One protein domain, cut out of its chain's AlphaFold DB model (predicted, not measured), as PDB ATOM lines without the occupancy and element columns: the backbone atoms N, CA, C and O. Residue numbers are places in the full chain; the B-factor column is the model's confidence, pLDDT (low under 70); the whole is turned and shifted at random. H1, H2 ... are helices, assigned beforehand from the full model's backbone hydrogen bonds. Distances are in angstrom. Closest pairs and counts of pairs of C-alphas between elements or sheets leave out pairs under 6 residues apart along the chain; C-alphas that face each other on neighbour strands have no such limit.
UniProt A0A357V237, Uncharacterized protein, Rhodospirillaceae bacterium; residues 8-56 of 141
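AT A GLANCE: This is residues 8 to 56 of the 141 residues of an uncharacterized protein of Rhodospirillaceae bacterium (UniProt A0A357V237). One long, straight helix, H2, makes most of the length of this model, and near Ser 21, where H2 begins, the short helix H1 and residues 8 to 11 before it fold back like a small hook. Much of H2 has nothing beside it: its residues 31 to 46 stand free, as do residues 48 to 54, of which 48 to 53 belong to H2. The printed part has 49 residues with two named helices, H1 then H2, and no named strand; the class is all helix. It is extended, with a radius of gyration of the C-alphas of 18.9 A, a rod spanning 59 by 13 by 9 A.

HOW THE PARTS SIT: Start with H1, residues 12 to 16, then pass the tight link of 4 residues to H2, residues 21 to 53. The two are close but not clearly touching: their closest C-alphas, those of Asp 14 and Val 22, are 7.5 A apart. In both helices every O i to N i+4 pair is within hydrogen-bond range.

IN THESE COORDINATES: Find C-alpha 12 at (-44.009, -72.019, 16.148), where H1 begins; it measures 6.5 A. From C-alpha 21 at (-51.462, -62.620, 9.798), H2 runs 48.4 A to C-alpha 53 at (-46.990, -22.717, 36.753).

THE WHOLE: Look at Leu 16 and Gly 54, whose C-alphas are the two farthest apart, 58.8 A. The printed part has no cut, and no printed residue is under 70 in pLDDT.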
ATOM      1  N   ALA A   8     -41.819 -59.119  20.161       74.00
ATOM      2  CA  ALA A   8     -42.800 -60.064  19.632       74.00
ATOM      3  C   ALA A   8     -42.446 -61.484  20.067       74.00
ATOM      4  O   ALA A   8     -41.283 -61.881  19.988       74.00
ATOM      5  N   GLN A   9     -43.450 -62.275  20.433       80.62
ATOM      6  CA  GLN A   9     -43.318 -63.725  20.535       80.62
ATOM      7  C   GLN A   9     -44.340 -64.365  19.598       80.62
ATOM      8  O   GLN A   9     -45.543 -64.227  19.803       80.62
ATOM      9  N   ILE A  10     -43.853 -65.034  18.554       80.62
ATOM     10  CA  ILE A  10     -44.676 -65.753  17.574       80.62
ATOM     11  C   ILE A  10     -44.588 -67.239  17.913       80.62
ATOM     12  O   ILE A  10     -43.484 -67.760  18.097       80.62
ATOM     13  N   LYS A  11     -45.729 -67.928  18.020       85.38
ATOM     14  CA  LYS A  11     -45.722 -69.370  18.286       85.38
ATOM     15  C   LYS A  11     -45.248 -70.117  17.046       85.38
ATOM     16  O   LYS A  11     -45.596 -69.763  15.926       85.38
ATOM     17  N   PHE A  12     -44.489 -71.186  17.250       82.88
ATOM     18  CA  PHE A  12     -44.009 -72.019  16.148       82.88
ATOM     19  C   PHE A  12     -45.162 -72.643  15.342       82.88
ATOM     20  O   PHE A  12     -45.092 -72.686  14.116       82.88
ATOM     21  N   ASP A  13     -46.254 -73.027  16.007       87.12
ATOM     22  CA  ASP A  13     -47.448 -73.579  15.354       87.12
ATOM     23  C   ASP A  13     -48.084 -72.591  14.362       87.12
ATOM     24  O   ASP A  13     -48.492 -72.989  13.274       87.12
ATOM     25  N   ASP A  14     -48.064 -71.287  14.663       81.31
ATOM     26  CA  ASP A  14     -48.564 -70.245  13.753       81.31
ATOM     27  C   ASP A  14     -47.744 -70.167  12.454       81.31
ATOM     28  O   ASP A  14     -48.273 -69.819  11.396       81.31
ATOM     29  N   ILE A  15     -46.455 -70.514  12.525       80.06
ATOM     30  CA  ILE A  15     -45.552 -70.577  11.369       80.06
ATOM     31  C   ILE A  15     -45.863 -71.822  10.535       80.06
ATOM     32  O   ILE A  15     -45.965 -71.727   9.311       80.06
ATOM     33  N   LEU A  16     -46.054 -72.976  11.185       84.38
ATOM     34  CA  LEU A  16     -46.394 -74.238  10.518       84.38
ATOM     35  C   LEU A  16     -47.744 -74.160   9.790       84.38
ATOM     36  O   LEU A  16     -47.883 -74.641   8.665       84.38
ATOM     37  N   GLU A  17     -48.724 -73.497  10.401       88.81
ATOM     38  CA  GLU A  17     -50.058 -73.271   9.835       88.81
ATOM     39  C   GLU A  17     -50.098 -72.130   8.799       88.81
ATOM     40  O   GLU A  17     -51.167 -71.791   8.295       88.81
ATOM     41  N   HIS A  18     -48.947 -71.537   8.453       81.19
ATOM     42  CA  HIS A  18     -48.826 -70.414   7.516       81.19
ATOM     43  C   HIS A  18     -49.709 -69.207   7.892       81.19
ATOM     44  O   HIS A  18     -50.110 -68.419   7.027       81.19
ATOM     45  N   ARG A  19     -49.987 -69.007   9.188       82.06
ATOM     46  CA  ARG A  19     -50.760 -67.865   9.700       82.06
ATOM     47  C   ARG A  19     -49.884 -66.620   9.797       82.06
ATOM     48  O   ARG A  19     -49.638 -66.071  10.869       82.06
ATOM     49  N   LEU A  20     -49.429 -66.132   8.645       77.94
ATOM     50  CA  LEU A  20     -48.605 -64.923   8.548       77.94
ATOM     51  C   LEU A  20     -49.338 -63.648   9.015       77.94
ATOM     52  O   LEU A  20     -48.691 -62.629   9.252       77.94
ATOM     53  N   SER A  21     -50.663 -63.703   9.206       82.62
ATOM     54  CA  SER A  21     -51.462 -62.620   9.798       82.62
ATOM     55  C   SER A  21     -50.974 -62.207  11.191       82.62
ATOM     56  O   SER A  21     -51.042 -61.028  11.517       82.62
ATOM     57  N   VAL A  22     -50.374 -63.122  11.964       81.19
ATOM     58  CA  VAL A  22     -49.840 -62.841  13.312       81.19
ATOM     59  C   VAL A  22     -48.756 -61.752  13.297       81.19
ATOM     60  O   VAL A  22     -48.635 -60.981  14.248       81.19
ATOM     61  N   ILE A  23     -47.986 -61.638  12.208       79.94
ATOM     62  CA  ILE A  23     -46.988 -60.569  12.044       79.94
ATOM     63  C   ILE A  23     -47.686 -59.215  11.878       79.94
ATOM     64  O   ILE A  23     -47.284 -58.233  12.501       79.94
ATOM     65  N   PHE A  24     -48.750 -59.163  11.072       82.12
ATOM     66  CA  PHE A  24     -49.532 -57.943  10.879       82.12
ATOM     67  C   PHE A  24     -50.225 -57.517  12.177       82.12
ATOM     68  O   PHE A  24     -50.117 -56.352  12.558       82.12
ATOM     69  N   ASP A  25     -50.827 -58.458  12.902       83.19
ATOM     70  CA  ASP A  25     -51.466 -58.199  14.195       83.19
ATOM     71  C   ASP A  25     -50.459 -57.637  15.213       83.19
ATOM     72  O   ASP A  25     -50.740 -56.655  15.904       83.19
ATOM     73  N   PHE A  26     -49.239 -58.186  15.250       82.50
ATOM     74  CA  PHE A  26     -48.162 -57.659  16.086       82.50
ATOM     75  C   PHE A  26     -47.762 -56.228  15.694       82.50
ATOM     76  O   PHE A  26     -47.635 -55.365  16.565       82.50
ATOM     77  N   THR A  27     -47.598 -55.942  14.396       80.50
ATOM     78  CA  THR A  27     -47.269 -54.578  13.942       80.50
ATOM     79  C   THR A  27     -48.368 -53.572  14.279       80.50
ATOM     80  O   THR A  27     -48.056 -52.463  14.714       80.50
ATOM     81  N   GLN A  28     -49.644 -53.955  14.165       83.44
ATOM     82  CA  GLN A  28     -50.760 -53.112  14.600       83.44
ATOM     83  C   GLN A  28     -50.742 -52.891  16.117       83.44
ATOM     84  O   GLN A  28     -50.938 -51.764  16.572       83.44
ATOM     85  N   GLY A  29     -50.431 -53.929  16.899       80.00
ATOM     86  CA  GLY A  29     -50.265 -53.824  18.349       80.00
ATOM     87  C   GLY A  29     -49.150 -52.857  18.764       80.00
ATOM     88  O   GLY A  29     -49.342 -52.052  19.679       80.00
ATOM     89  N   ILE A  30     -48.011 -52.860  18.057       82.50
ATOM     90  CA  ILE A  30     -46.948 -51.864  18.269       82.50
ATOM     91  C   ILE A  30     -47.478 -50.456  18.005       82.50
ATOM     92  O   ILE A  30     -47.334 -49.589  18.859       82.50
ATOM     93  N   VAL A  31     -48.105 -50.222  16.849       82.31
ATOM     94  CA  VAL A  31     -48.588 -48.882  16.477       82.31
ATOM     95  C   VAL A  31     -49.598 -48.356  17.498       82.31
ATOM     96  O   VAL A  31     -49.483 -47.207  17.924       82.31
ATOM     97  N   SER A  32     -50.538 -49.196  17.938       81.94
ATOM     98  CA  SER A  32     -51.517 -48.819  18.963       81.94
ATOM     99  C   SER A  32     -50.836 -48.473  20.286       81.94
ATOM    100  O   SER A  32     -51.030 -47.379  20.806       81.94
ATOM    101  N   SER A  33     -49.978 -49.360  20.805       79.06
ATOM    102  CA  SER A  33     -49.306 -49.139  22.095       79.06
ATOM    103  C   SER A  33     -48.359 -47.937  22.080       79.06
ATOM    104  O   SER A  33     -48.255 -47.212  23.071       79.06
ATOM    105  N   PHE A  34     -47.706 -47.682  20.945       82.31
ATOM    106  CA  PHE A  34     -46.886 -46.498  20.746       82.31
ATOM    107  C   PHE A  34     -47.736 -45.225  20.768       82.31
ATOM    108  O   PHE A  34     -47.385 -44.272  21.463       82.31
ATOM    109  N   SER A  35     -48.865 -45.217  20.053       82.69
ATOM    110  CA  SER A  35     -49.801 -44.089  20.044       82.69
ATOM    111  C   SER A  35     -50.329 -43.787  21.451       82.69
ATOM    112  O   SER A  35     -50.290 -42.639  21.895       82.69
ATOM    113  N   ASP A  36     -50.747 -44.817  22.186       83.81
ATOM    114  CA  ASP A  36     -51.268 -44.674  23.548       83.81
ATOM    115  C   ASP A  36     -50.194 -44.141  24.510       83.81
ATOM    116  O   ASP A  36     -50.418 -43.167  25.237       83.81
ATOM    117  N   GLY A  37     -48.990 -44.721  24.468       82.88
ATOM    118  CA  GLY A  37     -47.862 -44.285  25.294       82.88
ATOM    119  C   GLY A  37     -47.390 -42.865  24.968       82.88
ATOM    120  O   GLY A  37     -46.997 -42.110  25.869       82.88
ATOM    121  N   TYR A  38     -47.467 -42.469  23.696       85.00
ATOM    122  CA  TYR A  38     -47.160 -41.111  23.258       85.00
ATOM    123  C   TYR A  38     -48.164 -40.103  23.826       85.00
ATOM    124  O   TYR A  38     -47.754 -39.131  24.465       85.00
ATOM    125  N   MET A  39     -49.466 -40.361  23.674       85.56
ATOM    126  CA  MET A  39     -50.520 -39.489  24.205       85.56
ATOM    127  C   MET A  39     -50.435 -39.364  25.728       85.56
ATOM    128  O   MET A  39     -50.523 -38.257  26.260       85.56
ATOM    129  N   GLN A  40     -50.186 -40.470  26.436       87.62
ATOM    130  CA  GLN A  40     -49.988 -40.450  27.885       87.62
ATOM    131  C   GLN A  40     -48.798 -39.565  28.279       87.62
ATOM    132  O   GLN A  40     -48.912 -38.737  29.184       87.62
ATOM    133  N   THR A  41     -47.668 -39.702  27.581       88.50
ATOM    134  CA  THR A  41     -46.471 -38.891  27.846       88.50
ATOM    135  C   THR A  41     -46.727 -37.409  27.568       88.50
ATOM    136  O   THR A  41     -46.298 -36.560  28.350       88.50
ATOM    137  N   MET A  42     -47.444 -37.092  26.485       89.88
ATOM    138  CA  MET A  42     -47.824 -35.723  26.137       89.88
ATOM    139  C   MET A  42     -48.688 -35.093  27.235       89.88
ATOM    140  O   MET A  42     -48.343 -34.028  27.747       89.88
ATOM    141  N   TYR A  43     -49.775 -35.756  27.642       89.50
ATOM    142  CA  TYR A  43     -50.660 -35.232  28.685       89.50
ATOM    143  C   TYR A  43     -49.961 -35.118  30.040       89.50
ATOM    144  O   TYR A  43     -50.185 -34.139  30.749       89.50
ATOM    145  N   GLN A  44     -49.068 -36.054  30.381       90.00
ATOM    146  CA  GLN A  44     -48.259 -35.953  31.592       90.00
ATOM    147  C   GLN A  44     -47.360 -34.709  31.559       90.00
ATOM    148  O   GLN A  44     -47.334 -33.951  32.526       90.00
ATOM    149  N   ALA A  45     -46.672 -34.453  30.443       91.38
ATOM    150  CA  ALA A  45     -45.815 -33.277  30.304       91.38
ATOM    151  C   ALA A  45     -46.608 -31.962  30.413       91.38
ATOM    152  O   ALA A  45     -46.155 -31.023  31.070       91.38
ATOM    153  N   VAL A  46     -47.803 -31.901  29.811       89.06
ATOM    154  CA  VAL A  46     -48.709 -30.748  29.942       89.06
ATOM    155  C   VAL A  46     -49.174 -30.577  31.392       89.06
ATOM    156  O   VAL A  46     -49.110 -29.467  31.918       89.06
ATOM    157  N   SER A  47     -49.584 -31.661  32.060       88.38
ATOM    158  CA  SER A  47     -50.022 -31.626  33.461       88.38
ATOM    159  C   SER A  47     -48.916 -31.109  34.381       88.38
ATOM    160  O   SER A  47     -49.136 -30.171  35.142       88.38
ATOM    161  N   GLU A  48     -47.700 -31.646  34.251       91.44
ATOM    162  CA  GLU A  48     -46.540 -31.213  35.039       91.44
ATOM    163  C   GLU A  48     -46.198 -29.732  34.805       91.44
ATOM    164  O   GLU A  48     -45.779 -29.034  35.733       91.44
ATOM    165  N   ALA A  49     -46.360 -29.229  33.576       90.31
ATOM    166  CA  ALA A  49     -46.145 -27.817  33.270       90.31
ATOM    167  C   ALA A  49     -47.192 -26.921  33.953       90.31
ATOM    168  O   ALA A  49     -46.822 -25.925  34.577       90.31
ATOM    169  N   CYS A  50     -48.473 -27.299  33.892       88.06
ATOM    170  CA  CYS A  50     -49.564 -26.573  34.546       88.06
ATOM    171  C   CYS A  50     -49.442 -26.590  36.078       88.06
ATOM    172  O   CYS A  50     -49.685 -25.568  36.721       88.06
ATOM    173  N   GLU A  51     -49.024 -27.716  36.666       89.50
ATOM    174  CA  GLU A  51     -48.748 -27.838  38.106       89.50
ATOM    175  C   GLU A  51     -47.636 -26.893  38.550       89.50
ATOM    176  O   GLU A  51     -47.800 -26.164  39.529       89.50
ATOM    177  N   LYS A  52     -46.532 -26.834  37.798       90.94
ATOM    178  CA  LYS A  52     -45.408 -25.938  38.101       90.94
ATOM    179  C   LYS A  52     -45.773 -24.465  37.965       90.94
ATOM    180  O   LYS A  52     -45.308 -23.654  38.760       90.94
ATOM    181  N   SER A  53     -46.576 -24.107  36.965       87.94
ATOM    182  CA  SER A  53     -46.990 -22.717  36.753       87.94
ATOM    183  C   SER A  53     -48.162 -22.293  37.644       87.94
ATOM    184  O   SER A  53     -48.535 -21.123  37.629       87.94
ATOM    185  N   GLY A  54     -48.786 -23.228  38.369       86.12
ATOM    186  CA  GLY A  54     -50.023 -22.991  39.114       86.12
ATOM    187  C   GLY A  54     -51.239 -22.708  38.224       86.12
ATOM    188  O   GLY A  54     -52.269 -22.262  38.727       86.12
ATOM    189  N   ASN A  55     -51.153 -22.964  36.912       87.75
ATOM    190  CA  ASN A  55     -52.246 -22.713  35.970       87.75
ATOM    191  C   ASN A  55     -53.212 -23.904  35.946       87.75
ATOM    192  O   ASN A  55     -53.332 -24.616  34.949       87.75
ATOM    193  N   ILE A  56     -53.858 -24.156  37.086       90.56
ATOM    194  CA  ILE A  56     -54.782 -25.272  37.285       90.56
ATOM    195  C   ILE A  56     -56.129 -24.736  37.747       90.56
ATOM    196  O   ILE A  56     -56.216 -23.978  38.709       90.56
TER     197      ILE A  56